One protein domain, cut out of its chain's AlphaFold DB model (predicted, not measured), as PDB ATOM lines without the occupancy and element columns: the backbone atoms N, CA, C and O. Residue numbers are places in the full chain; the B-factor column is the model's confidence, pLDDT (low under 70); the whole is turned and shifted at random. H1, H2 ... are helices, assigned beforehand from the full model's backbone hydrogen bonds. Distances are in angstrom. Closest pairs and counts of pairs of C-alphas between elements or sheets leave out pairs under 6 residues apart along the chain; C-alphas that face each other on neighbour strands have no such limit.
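Overview. This is residues 84 to 169 of the 176 residues of an uncharacterized protein of Alphaproteobacteria bacterium (UniProt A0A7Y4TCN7). One long helix, H1, makes the length of a rod; H2 turns the chain at its end, H3 runs back over H1's later part, H4 crosses H1 at residues 93 to 97, and H5 crosses it at residues 93 to 101. The printed part has 86 residues with five named helices, H1 to H5, and no named strand: all helix. It is only just compact, close to loose, radius of gyration of the C-alphas 14.1 A, spans 47 by 22 by 18 A.

Arrangement. H1, residues 84 to 111, has a kink of 27 degrees near residue 105. H2, residues 114 to 124, only just touches H1, with 3 pairs of C-alphas within 8 A, only at the corner; closest C-alphas Leu 111 and Arg 117, 5.1 A. H3, residues 129 to 143, touches H1 residues 100 to 111 alone, opposite ways at a steep tilt of 39 degrees; closest C-alphas Tyr 107 and Lys 133, 6.5 A. H4, residues 145 to 155, touches H1 residues 93 to 97 alone; closest C-alphas Ala 93 and Leu 147, 5.4 A. H5, residues 160 to 167, touches H1 residues 93 to 101 alone; closest C-alphas Arg 94 and Leu 167, 5.6 A. Every O i to N i+4 pair is within hydrogen-bond range in H2 to H5; in H1, 22 of 24.

Along the chain. H1 runs 40.9 A from C-alpha 84 at (53.833, 41.398, -22.188); H3 runs 21.4 A; H5 ends at C-alpha 167, (45.890, 36.776, -38.926).

Size, cuts and confidence. The farthest C-alphas, Phe 84 and Pro 114, are 47.2 A apart. The printed part has no cut; its four links are tight. Residues 155, 156 and 169 have pLDDT under 70.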
ATOM      1  N   PHE A  84      53.497  42.800 -21.941       83.75
ATOM      2  CA  PHE A  84      53.833  41.398 -22.188       83.75
ATOM      3  C   PHE A  84      52.574  40.532 -22.208       83.75
ATOM      4  O   PHE A  84      52.371  39.761 -23.147       83.75
ATOM      5  N   LEU A  85      51.667  40.718 -21.244       85.50
ATOM      6  CA  LEU A  85      50.376  40.026 -21.242       85.50
ATOM      7  C   LEU A  85      49.552  40.362 -22.496       85.50
ATOM      8  O   LEU A  85      48.968  39.474 -23.119       85.50
ATOM      9  N   ALA A  86      49.562  41.623 -22.935       83.81
ATOM     10  CA  ALA A  86      48.921  42.037 -24.180       83.81
ATOM     11  C   ALA A  86      49.555  41.376 -25.420       83.81
ATOM     12  O   ALA A  86      48.858  41.055 -26.388       83.81
ATOM     13  N   ALA A  87      50.874  41.156 -25.430       85.31
ATOM     14  CA  ALA A  87      51.546  40.381 -26.475       85.31
ATOM     15  C   ALA A  87      51.135  38.898 -26.446       85.31
ATOM     16  O   ALA A  87      50.784  38.348 -27.489       85.31
ATOM     17  N   LEU A  88      51.072  38.277 -25.264       87.12
ATOM     18  CA  LEU A  88      50.609  36.894 -25.106       87.12
ATOM     19  C   LEU A  88      49.165  36.706 -25.588       87.12
ATOM     20  O   LEU A  88      48.872  35.764 -26.327       87.12
ATOM     21  N   HIS A  89      48.261  37.619 -25.226       86.12
ATOM     22  CA  HIS A  89      46.879  37.592 -25.703       86.12
ATOM     23  C   HIS A  89      46.787  37.718 -27.229       86.12
ATOM     24  O   HIS A  89      46.000  37.000 -27.849       86.12
ATOM     25  N   ARG A  90      47.613  38.572 -27.851       84.31
ATOM     26  CA  ARG A  90      47.695  38.681 -29.317       84.31
ATOM     27  C   ARG A  90      48.143  37.380 -29.964       84.31
ATOM     28  O   ARG A  90      47.505  36.934 -30.912       84.31
ATOM     29  N   GLU A  91      49.213  36.769 -29.468       87.25
ATOM     30  CA  GLU A  91      49.721  35.518 -30.038       87.25
ATOM     31  C   GLU A  91      48.727  34.369 -29.877       87.25
ATOM     32  O   GLU A  91      48.513  33.593 -30.812       87.25
ATOM     33  N   ARG A  92      48.027  34.306 -28.738       88.75
ATOM     34  CA  ARG A  92      46.926  33.357 -28.554       88.75
ATOM     35  C   ARG A  92      45.802  33.588 -29.566       88.75
ATOM     36  O   ARG A  92      45.373  32.630 -30.204       88.75
ATOM     37  N   ALA A  93      45.363  34.835 -29.751       86.56
ATOM     38  CA  ALA A  93      44.323  35.172 -30.722       86.56
ATOM     39  C   ALA A  93      44.753  34.819 -32.156       86.56
ATOM     40  O   ALA A  93      43.973  34.243 -32.909       86.56
ATOM     41  N   ARG A  94      46.014  35.087 -32.524       86.44
ATOM     42  CA  ARG A  94      46.588  34.691 -33.822       86.44
ATOM     43  C   ARG A  94      46.587  33.184 -34.015       86.44
ATOM     44  O   ARG A  94      46.246  32.718 -35.099       86.44
ATOM     45  N   ARG A  95      46.962  32.416 -32.991       88.38
ATOM     46  CA  ARG A  95      46.941  30.951 -33.053       88.38
ATOM     47  C   ARG A  95      45.523  30.424 -33.270       88.38
ATOM     48  O   ARG A  95      45.318  29.690 -34.229       88.38
ATOM     49  N   GLU A  96      44.562  30.855 -32.455       88.44
ATOM     50  CA  GLU A  96      43.161  30.431 -32.592       88.44
ATOM     51  C   GLU A  96      42.575  30.863 -33.952       88.44
ATOM     52  O   GLU A  96      41.877  30.092 -34.605       88.44
ATOM     53  N   ALA A  97      42.927  32.053 -34.452       85.38
ATOM     54  CA  ALA A  97      42.518  32.497 -35.784       85.38
ATOM     55  C   ALA A  97      43.140  31.643 -36.904       85.38
ATOM     56  O   ALA A  97      42.481  31.391 -37.914       85.38
ATOM     57  N   ARG A  98      44.392  31.178 -36.750       86.12
ATOM     58  CA  ARG A  98      45.049  30.281 -37.723       86.12
ATOM     59  C   ARG A  98      44.361  28.928 -37.773       86.12
ATOM     60  O   ARG A  98      44.086  28.441 -38.865       86.12
ATOM     61  N   GLU A  99      44.057  28.355 -36.614       86.94
ATOM     62  CA  GLU A  99      43.308  27.099 -36.501       86.94
ATOM     63  C   GLU A  99      41.929  27.225 -37.164       86.94
ATOM     64  O   GLU A  99      41.539  26.384 -37.975       86.94
ATOM     65  N   LEU A 100      41.229  28.330 -36.903       85.44
ATOM     66  CA  LEU A 100      39.921  28.606 -37.487       85.44
ATOM     67  C   LEU A 100      39.987  28.815 -39.014       85.44
ATOM     68  O   LEU A 100      39.114  28.358 -39.748       85.44
ATOM     69  N   ASN A 101      41.040  29.459 -39.520       82.94
ATOM     70  CA  ASN A 101      41.252  29.631 -40.959       82.94
ATOM     71  C   ASN A 101      41.649  28.326 -41.665       82.94
ATOM     72  O   ASN A 101      41.222  28.093 -42.791       82.94
ATOM     73  N   ALA A 102      42.416  27.454 -41.008       82.56
ATOM     74  CA  ALA A 102      42.684  26.113 -41.522       82.56
ATOM     75  C   ALA A 102      41.385  25.290 -41.628       82.56
ATOM     76  O   ALA A 102      41.164  24.597 -42.624       82.56
ATOM     77  N   ALA A 103      40.480  25.429 -40.650       81.25
ATOM     78  CA  ALA A 103      39.151  24.830 -40.724       81.25
ATOM     79  C   ALA A 103      38.330  25.386 -41.902       81.25
ATOM     80  O   ALA A 103      37.673  24.611 -42.591       81.25
ATOM     81  N   TRP A 104      38.420  26.692 -42.188       82.12
ATOM     82  CA  TRP A 104      37.753  27.305 -43.343       82.12
ATOM     83  C   TRP A 104      38.159  26.656 -44.671       82.12
ATOM     84  O   TRP A 104      37.286  26.319 -45.468       82.12
ATOM     85  N   SER A 105      39.459  26.448 -44.908       78.69
ATOM     86  CA  SER A 105      39.928  25.763 -46.125       78.69
ATOM     87  C   SER A 105      39.442  24.317 -46.219       78.69
ATOM     88  O   SER A 105      39.166  23.840 -47.312       78.69
ATOM     89  N   ALA A 106      39.271  23.631 -45.085       85.06
ATOM     90  CA  ALA A 106      38.760  22.262 -45.058       85.06
ATOM     91  C   ALA A 106      37.241  22.172 -45.307       85.06
ATOM     92  O   ALA A 106      36.718  21.086 -45.560       85.06
ATOM     93  N   TYR A 107      36.498  23.285 -45.235       85.75
ATOM     94  CA  TYR A 107      35.055  23.269 -45.484       85.75
ATOM     95  C   TYR A 107      34.708  22.990 -46.944       85.75
ATOM     96  O   TYR A 107      33.655  22.412 -47.196       85.75
ATOM     97  N   ASP A 108      35.586  23.329 -47.887       86.81
ATOM     98  CA  ASP A 108      35.431  22.943 -49.293       86.81
ATOM     99  C   ASP A 108      35.331  21.419 -49.454       86.81
ATOM    100  O   ASP A 108      34.376  20.911 -50.045       86.81
ATOM    101  N   ASP A 109      36.234  20.679 -48.809       88.38
ATOM    102  CA  ASP A 109      36.250  19.213 -48.853       88.38
ATOM    103  C   ASP A 109      35.011  18.590 -48.193       88.38
ATOM    104  O   ASP A 109      34.523  17.535 -48.608       88.38
ATOM    105  N   VAL A 110      34.488  19.235 -47.145       86.50
ATOM    106  CA  VAL A 110      33.267  18.797 -46.455       86.50
ATOM    107  C   VAL A 110      32.033  19.042 -47.322       86.50
ATOM    108  O   VAL A 110      31.164  18.172 -47.401       86.50
ATOM    109  N   LEU A 111      31.955  20.197 -47.986       89.00
ATOM    110  CA  LEU A 111      30.829  20.566 -48.847       89.00
ATOM    111  C   LEU A 111      30.799  19.773 -50.160       89.00
ATOM    112  O   LEU A 111      29.716  19.554 -50.701       89.00
ATOM    113  N   ALA A 112      31.946  19.268 -50.623       90.31
ATOM    114  CA  ALA A 112      32.029  18.351 -51.759       90.31
ATOM    115  C   ALA A 112      31.365  16.983 -51.492       90.31
ATOM    116  O   ALA A 112      31.077  16.238 -52.428       90.31
ATOM    117  N   ARG A 113      31.098  16.630 -50.224       92.44
ATOM    118  CA  ARG A 113      30.468  15.360 -49.829       92.44
ATOM    119  C   ARG A 113      28.946  15.539 -49.682       92.44
ATOM    120  O   ARG A 113      28.509  16.151 -48.704       92.44
ATOM    121  N   PRO A 114      28.107  14.942 -50.557       90.25
ATOM    122  CA  PRO A 114      26.667  15.233 -50.603       90.25
ATOM    123  C   PRO A 114      25.916  14.941 -49.295       90.25
ATOM    124  O   PRO A 114      25.072  15.725 -48.868       90.25
ATOM    125  N   ALA A 115      26.256  13.840 -48.618       91.19
ATOM    126  CA  ALA A 115      25.614  13.447 -47.361       91.19
ATOM    127  C   ALA A 115      25.900  14.433 -46.210       91.19
ATOM    128  O   ALA A 115      25.019  14.732 -45.398       91.19
ATOM    129  N   LEU A 116      27.123  14.972 -46.151       88.81
ATOM    130  CA  LEU A 116      27.500  15.962 -45.143       88.81
ATOM    131  C   LEU A 116      26.884  17.317 -45.471       88.81
ATOM    132  O   LEU A 116      26.308  17.947 -44.586       88.81
ATOM    133  N   ARG A 117      26.922  17.718 -46.746       90.25
ATOM    134  CA  ARG A 117      26.285  18.945 -47.222       90.25
ATOM    135  C   ARG A 117      24.805  18.999 -46.849       90.25
ATOM    136  O   ARG A 117      24.407  19.946 -46.183       90.25
ATOM    137  N   ALA A 118      24.022  17.963 -47.154       90.50
ATOM    138  CA  ALA A 118      22.595  17.920 -46.813       90.50
ATOM    139  C   ALA A 118      22.332  18.069 -45.298       90.50
ATOM    140  O   ALA A 118      21.351  18.684 -44.875       90.50
ATOM    141  N   THR A 119      23.226  17.528 -44.465       91.75
ATOM    142  CA  THR A 119      23.144  17.673 -43.004       91.75
ATOM    143  C   THR A 119      23.435  19.111 -42.566       91.75
ATOM    144  O   THR A 119      22.731  19.653 -41.712       91.75
ATOM    145  N   LEU A 120      24.447  19.748 -43.160       91.06
ATOM    146  CA  LEU A 120      24.827  21.131 -42.870       91.06
ATOM    147  C   LEU A 120      23.768  22.124 -43.364       91.06
ATOM    148  O   LEU A 120      23.405  23.032 -42.624       91.06
ATOM    149  N   GLU A 121      23.208  21.912 -44.554       92.62
ATOM    150  CA  GLU A 121      22.093  22.697 -45.099       92.62
ATOM    151  C   GLU A 121      20.882  22.663 -44.168       92.62
ATOM    152  O   GLU A 121      20.292  23.703 -43.880       92.62
ATOM    153  N   ARG A 122      20.558  21.490 -43.611       92.38
ATOM    154  CA  ARG A 122      19.492  21.353 -42.611       92.38
ATOM    155  C   ARG A 122      19.827  22.061 -41.298       92.38
ATOM    156  O   ARG A 122      18.951  22.685 -40.712       92.38
ATOM    157  N   LYS A 123      21.076  21.960 -40.831       91.50
ATOM    158  CA  LYS A 123      21.530  22.577 -39.572       91.50
ATOM    159  C   LYS A 123      21.546  24.107 -39.647       91.50
ATOM    160  O   LYS A 123      21.179  24.757 -38.675       91.50
ATOM    161  N   TYR A 124      21.990  24.670 -40.770       89.75
ATOM    162  CA  TYR A 124      22.214  26.112 -40.931       89.75
ATOM    163  C   TYR A 124      21.151  26.819 -41.785       89.75
ATOM    164  O   TYR A 124      21.186  28.040 -41.903       89.75
ATOM    165  N   GLY A 125      20.204  26.084 -42.375       90.00
ATOM    166  CA  GLY A 125      19.057  26.643 -43.097       90.00
ATOM    167  C   GLY A 125      19.406  27.354 -44.407       90.00
ATOM    168  O   GLY A 125      18.637  28.190 -44.874       90.00
ATOM    169  N   THR A 126      20.565  27.067 -45.001       88.69
ATOM    170  CA  THR A 126      21.025  27.700 -46.244       88.69
ATOM    171  C   THR A 126      21.729  26.696 -47.142       88.69
ATOM    172  O   THR A 126      22.460  25.843 -46.651       88.69
ATOM    173  N   SER A 127      21.503  26.806 -48.452       86.38
ATOM    174  CA  SER A 127      22.111  25.970 -49.497       86.38
ATOM    175  C   SER A 127      23.249  26.663 -50.246       86.38
ATOM    176  O   SER A 127      23.896  26.050 -51.092       86.38
ATOM    177  N   LYS A 128      23.504  27.947 -49.958       90.38
ATOM    178  CA  LYS A 128      24.593  28.705 -50.584       90.38
ATOM    179  C   LYS A 128      25.915  28.369 -49.899       90.38
ATOM    180  O   LYS A 128      26.040  28.588 -48.695       90.38
ATOM    181  N   ASP A 129      26.906  27.934 -50.670       85.62
ATOM    182  CA  ASP A 129      28.216  27.483 -50.177       85.62
ATOM    183  C   ASP A 129      28.899  28.529 -49.288       85.62
ATOM    184  O   ASP A 129      29.294  28.227 -48.163       85.62
ATOM    185  N   ASP A 130      28.950  29.788 -49.727       85.62
ATOM    186  CA  ASP A 130      29.541  30.871 -48.933       85.62
ATOM    187  C   ASP A 130      28.784  31.129 -47.625       85.62
ATOM    188  O   ASP A 130      29.395  31.397 -46.589       85.62
ATOM    189  N   ALA A 131      27.452  31.030 -47.644       85.50
ATOM    190  CA  ALA A 131      26.637  31.214 -46.446       85.50
ATOM    191  C   ALA A 131      26.809  30.041 -45.465       85.50
ATOM    192  O   ALA A 131      26.907  30.270 -44.261       85.50
ATOM    193  N   LEU A 132      26.919  28.808 -45.975       87.75
ATOM    194  CA  LEU A 132      27.224  27.607 -45.194       87.75
ATOM    195  C   LEU A 132      28.587  27.721 -44.513       87.75
ATOM    196  O   LEU A 132      28.675  27.548 -43.300       87.75
ATOM    197  N   LYS A 133      29.640  28.075 -45.262       86.81
ATOM    198  CA  LYS A 133      30.989  28.237 -44.701       86.81
ATOM    199  C   LYS A 133      31.030  29.308 -43.620       86.81
ATOM    200  O   LYS A 133      31.618  29.084 -42.566       86.81
ATOM    201  N   ARG A 134      30.369  30.453 -43.840       85.06
ATOM    202  CA  ARG A 134      30.240  31.513 -42.825       85.06
ATOM    203  C   ARG A 134      29.530  31.006 -41.573       85.06
ATOM    204  O   ARG A 134      30.034  31.220 -40.477       85.06
ATOM    205  N   ALA A 135      28.416  30.292 -41.719       86.25
ATOM    206  CA  ALA A 135      27.676  29.745 -40.584       86.25
ATOM    207  C   ALA A 135      28.489  28.694 -39.802       86.25
ATOM    208  O   ALA A 135      28.509  28.716 -38.572       86.25
ATOM    209  N   MET A 136      29.223  27.825 -40.502       86.44
ATOM    210  CA  MET A 136      30.136  26.851 -39.896       86.44
ATOM    211  C   MET A 136      31.283  27.530 -39.148       86.44
ATOM    212  O   MET A 136      31.602  27.134 -38.027       86.44
ATOM    213  N   LEU A 137      31.868  28.579 -39.733       84.25
ATOM    214  CA  LEU A 137      32.934  29.348 -39.103       84.25
ATOM    215  C   LEU A 137      32.447  30.043 -37.830       84.25
ATOM    216  O   LEU A 137      33.140  30.019 -36.819       84.25
ATOM    217  N   MET A 138      31.250  30.631 -37.865       83.88
ATOM    218  CA  MET A 138      30.650  31.287 -36.702       83.88
ATOM    219  C   MET A 138      30.289  30.284 -35.597       83.88
ATOM    220  O   MET A 138      30.508  30.576 -34.424       83.88
ATOM    221  N   ASP A 139      29.815  29.085 -35.950       86.38
ATOM    222  CA  ASP A 139      29.597  27.985 -34.995       86.38
ATOM    223  C   ASP A 139      30.920  27.514 -34.367       86.38
ATOM    224  O   ASP A 139      31.007  27.306 -33.158       86.38
ATOM    225  N   ALA A 140      31.983  27.390 -35.168       84.69
ATOM    226  CA  ALA A 140      33.317  27.039 -34.684       84.69
ATOM    227  C   ALA A 140      33.912  28.133 -33.779       84.69
ATOM    228  O   ALA A 140      34.468  27.829 -32.726       84.69
ATOM    229  N   LEU A 141      33.721  29.403 -34.132       83.19
ATOM    230  CA  LEU A 141      34.121  30.546 -33.317       83.19
ATOM    231  C   LEU A 141      33.319  30.633 -32.013       83.19
ATOM    232  O   LEU A 141      33.874  30.973 -30.974       83.19
ATOM    233  N   GLY A 142      32.042  30.242 -32.032       78.38
ATOM    234  CA  GLY A 142      31.211  30.105 -30.835       78.38
ATOM    235  C   GLY A 142      31.750  29.086 -29.823       78.38
ATOM    236  O   GLY A 142      31.505  29.237 -28.629       78.38
ATOM    237  N   LYS A 143      32.527  28.095 -30.276       79.94
ATOM    238  CA  LYS A 143      33.219  27.124 -29.409       79.94
ATOM    239  C   LYS A 143      34.543  27.668 -28.857       79.94
ATOM    240  O   LYS A 143      34.996  27.217 -27.807       79.94
ATOM    241  N   GLY A 144      35.157  28.640 -29.535       77.62
ATOM    242  CA  GLY A 144      36.393  29.309 -29.122       77.62
ATOM    243  C   GLY A 144      36.128  30.511 -28.215       77.62
ATOM    244  O   GLY A 144      36.070  31.648 -28.683       77.62
ATOM    245  N   ALA A 145      35.995  30.277 -26.906       82.12
ATOM    246  CA  ALA A 145      35.629  31.322 -25.939       82.12
ATOM    247  C   ALA A 145      36.604  32.518 -25.910       82.12
ATOM    248  O   ALA A 145      36.173  33.654 -25.719       82.12
ATOM    249  N   PHE A 146      37.905  32.279 -26.114       88.12
ATOM    250  CA  PHE A 146      38.914  33.335 -26.045       88.12
ATOM    251  C   PHE A 146      38.900  34.232 -27.286       88.12
ATOM    252  O   PHE A 146      38.691  35.434 -27.137       88.12
ATOM    253  N   LEU A 147      39.080  33.685 -28.497       84.81
ATOM    254  CA  LEU A 147      39.074  34.490 -29.725       84.81
ATOM    255  C   LEU A 147      37.768  35.276 -29.893       84.81
ATOM    256  O   LEU A 147      37.810  36.439 -30.290       84.81
ATOM    257  N   LYS A 148      36.623  34.681 -29.539       85.50
ATOM    258  CA  LYS A 148      35.333  35.379 -29.551       85.50
ATOM    259  C   LYS A 148      35.341  36.598 -28.619       85.50
ATOM    260  O   LYS A 148      35.137  37.711 -29.093       85.50
ATOM    261  N   ALA A 149      35.658  36.410 -27.336       84.88
ATOM    262  CA  ALA A 149      35.714  37.506 -26.365       84.88
ATOM    263  C   ALA A 149      36.759  38.575 -26.742       84.88
ATOM    264  O   ALA A 149      36.566  39.770 -26.512       84.88
ATOM    265  N   TRP A 150      37.870  38.148 -27.345       83.56
ATOM    266  CA  TRP A 150      38.928  39.027 -27.824       83.56
ATOM    267  C   TRP A 150      38.448  39.925 -28.977       83.56
ATOM    268  O   TRP A 150      38.698  41.130 -28.968       83.56
ATOM    269  N   LEU A 151      37.713  39.361 -29.942       82.88
ATOM    270  CA  LEU A 151      37.119  40.105 -31.057       82.88
ATOM    271  C   LEU A 151      36.013  41.059 -30.588       82.88
ATOM    272  O   LEU A 151      35.982  42.211 -31.025       82.88
ATOM    273  N   GLU A 152      35.156  40.609 -29.669       84.56
ATOM    274  CA  GLU A 152      34.080  41.419 -29.081       84.56
ATOM    275  C   GLU A 152      34.636  42.663 -28.378       84.56
ATOM    276  O   GLU A 152      34.163  43.771 -28.628       84.56
ATOM    277  N   ARG A 153      35.698  42.515 -27.574       80.31
ATOM    278  CA  ARG A 153      36.351  43.655 -26.906       80.31
ATOM    279  C   ARG A 153      37.078  44.597 -27.863       80.31
ATOM    280  O   ARG A 153      37.137  45.792 -27.597       80.31
ATOM    281  N   GLY A 154      37.689  44.074 -28.927       70.44
ATOM    282  CA  GLY A 154      38.553  44.870 -29.806       70.44
ATOM    283  C   GLY A 154      37.815  45.610 -30.920       70.44
ATOM    284  O   GLY A 154      38.242  46.690 -31.326       70.44
ATOM    285  N   ARG A 155      36.739  45.023 -31.459       65.50
ATOM    286  CA  ARG A 155      36.063  45.526 -32.668       65.50
ATOM    287  C   ARG A 155      34.538  45.595 -32.566       65.50
ATOM    288  O   ARG A 155      33.914  46.037 -33.524       65.50
ATOM    289  N   GLY A 156      33.935  45.170 -31.453       64.25
ATOM    290  CA  GLY A 156      32.485  45.231 -31.225       64.25
ATOM    291  C   GLY A 156      31.648  44.240 -32.046       64.25
ATOM    292  O   GLY A 156      30.518  43.957 -31.665       64.25
ATOM    293  N   GLU A 157      32.196  43.666 -33.122       72.88
ATOM    294  CA  GLU A 157      31.498  42.706 -33.975       72.88
ATOM    295  C   GLU A 157      32.375  41.494 -34.317       72.88
ATOM    296  O   GLU A 157      33.549  41.606 -34.695       72.88
ATOM    297  N   VAL A 158      31.784  40.309 -34.202       76.69
ATOM    298  CA  VAL A 158      32.431  39.034 -34.500       76.69
ATOM    299  C   VAL A 158      32.148  38.677 -35.961       76.69
ATOM    300  O   VAL A 158      31.099  38.125 -36.277       76.69
ATOM    301  N   THR A 159      33.080  39.008 -36.857       78.69
ATOM    302  CA  THR A 159      32.953  38.765 -38.305       78.69
ATOM    303  C   THR A 159      34.130  37.966 -38.864       78.69
ATOM    304  O   THR A 159      35.217  37.927 -38.277       78.69
ATOM    305  N   VAL A 160      33.935  37.342 -40.030       74.50
ATOM    306  CA  VAL A 160      34.982  36.581 -40.741       74.50
ATOM    307  C   VAL A 160      36.148  37.491 -41.133       74.50
ATOM    308  O   VAL A 160      37.318  37.119 -41.032       74.50
ATOM    309  N   GLU A 161      35.834  38.716 -41.538       79.75
ATOM    310  CA  GLU A 161      36.785  39.760 -41.892       79.75
ATOM    311  C   GLU A 161      37.638  40.149 -40.682       79.75
ATOM    312  O   GLU A 161      38.853  40.310 -40.808       79.75
ATOM    313  N   ASN A 162      37.036  40.224 -39.492       77.75
ATOM    314  CA  ASN A 162      37.758  40.512 -38.259       77.75
ATOM    315  C   ASN A 162      38.662  39.345 -37.834       77.75
ATOM    316  O   ASN A 162      39.800  39.594 -37.441       77.75
ATOM    317  N   VAL A 163      38.234  38.088 -38.003       77.44
ATOM    318  CA  VAL A 163      39.108  36.909 -37.818       77.44
ATOM    319  C   VAL A 163      40.315  36.974 -38.765       77.44
ATOM    320  O   VAL A 163      41.454  36.790 -38.337       77.44
ATOM    321  N   ARG A 164      40.103  37.301 -40.048       77.00
ATOM    322  CA  ARG A 164      41.205  37.472 -41.012       77.00
ATOM    323  C   ARG A 164      42.113  38.649 -40.660       77.00
ATOM    324  O   ARG A 164      43.328  38.538 -40.805       77.00
ATOM    325  N   ALA A 165      41.562  39.746 -40.143       78.31
ATOM    326  CA  ALA A 165      42.347  40.891 -39.686       78.31
ATOM    327  C   ALA A 165      43.298  40.530 -38.527       78.31
ATOM    328  O   ALA A 165      44.390  41.095 -38.437       78.31
ATOM    329  N   VAL A 166      42.923  39.573 -37.667       78.38
ATOM    330  CA  VAL A 166      43.805  39.042 -36.610       78.38
ATOM    331  C   VAL A 166      45.016  38.325 -37.203       78.38
ATOM    332  O   VAL A 166      46.135  38.532 -36.729       78.38
ATOM    333  N   LEU A 167      44.822  37.541 -38.268       70.44
ATOM    334  CA  LEU A 167      45.890  36.776 -38.926       70.44
ATOM    335  C   LEU A 167      46.976  37.661 -39.528       70.44
ATOM    336  O   LEU A 167      48.159  37.386 -39.354       70.44
ATOM    337  N   VAL A 168      46.577  38.736 -40.206       73.12
ATOM    338  CA  VAL A 168      47.511  39.670 -40.855       73.12
ATOM    339  C   VAL A 168      48.089  40.704 -39.883       73.12
ATOM    340  O   VAL A 168      48.789  41.623 -40.294       73.12
ATOM    341  N   GLY A 169      47.780  40.593 -38.585       65.50
ATOM    342  CA  GLY A 169      48.248  41.531 -37.565       65.50
ATOM    343  C   GLY A 169      47.624  42.928 -37.645       65.50
ATOM    344  O   GLY A 169      48.091  43.825 -36.954       65.50
TER     345      GLY A 169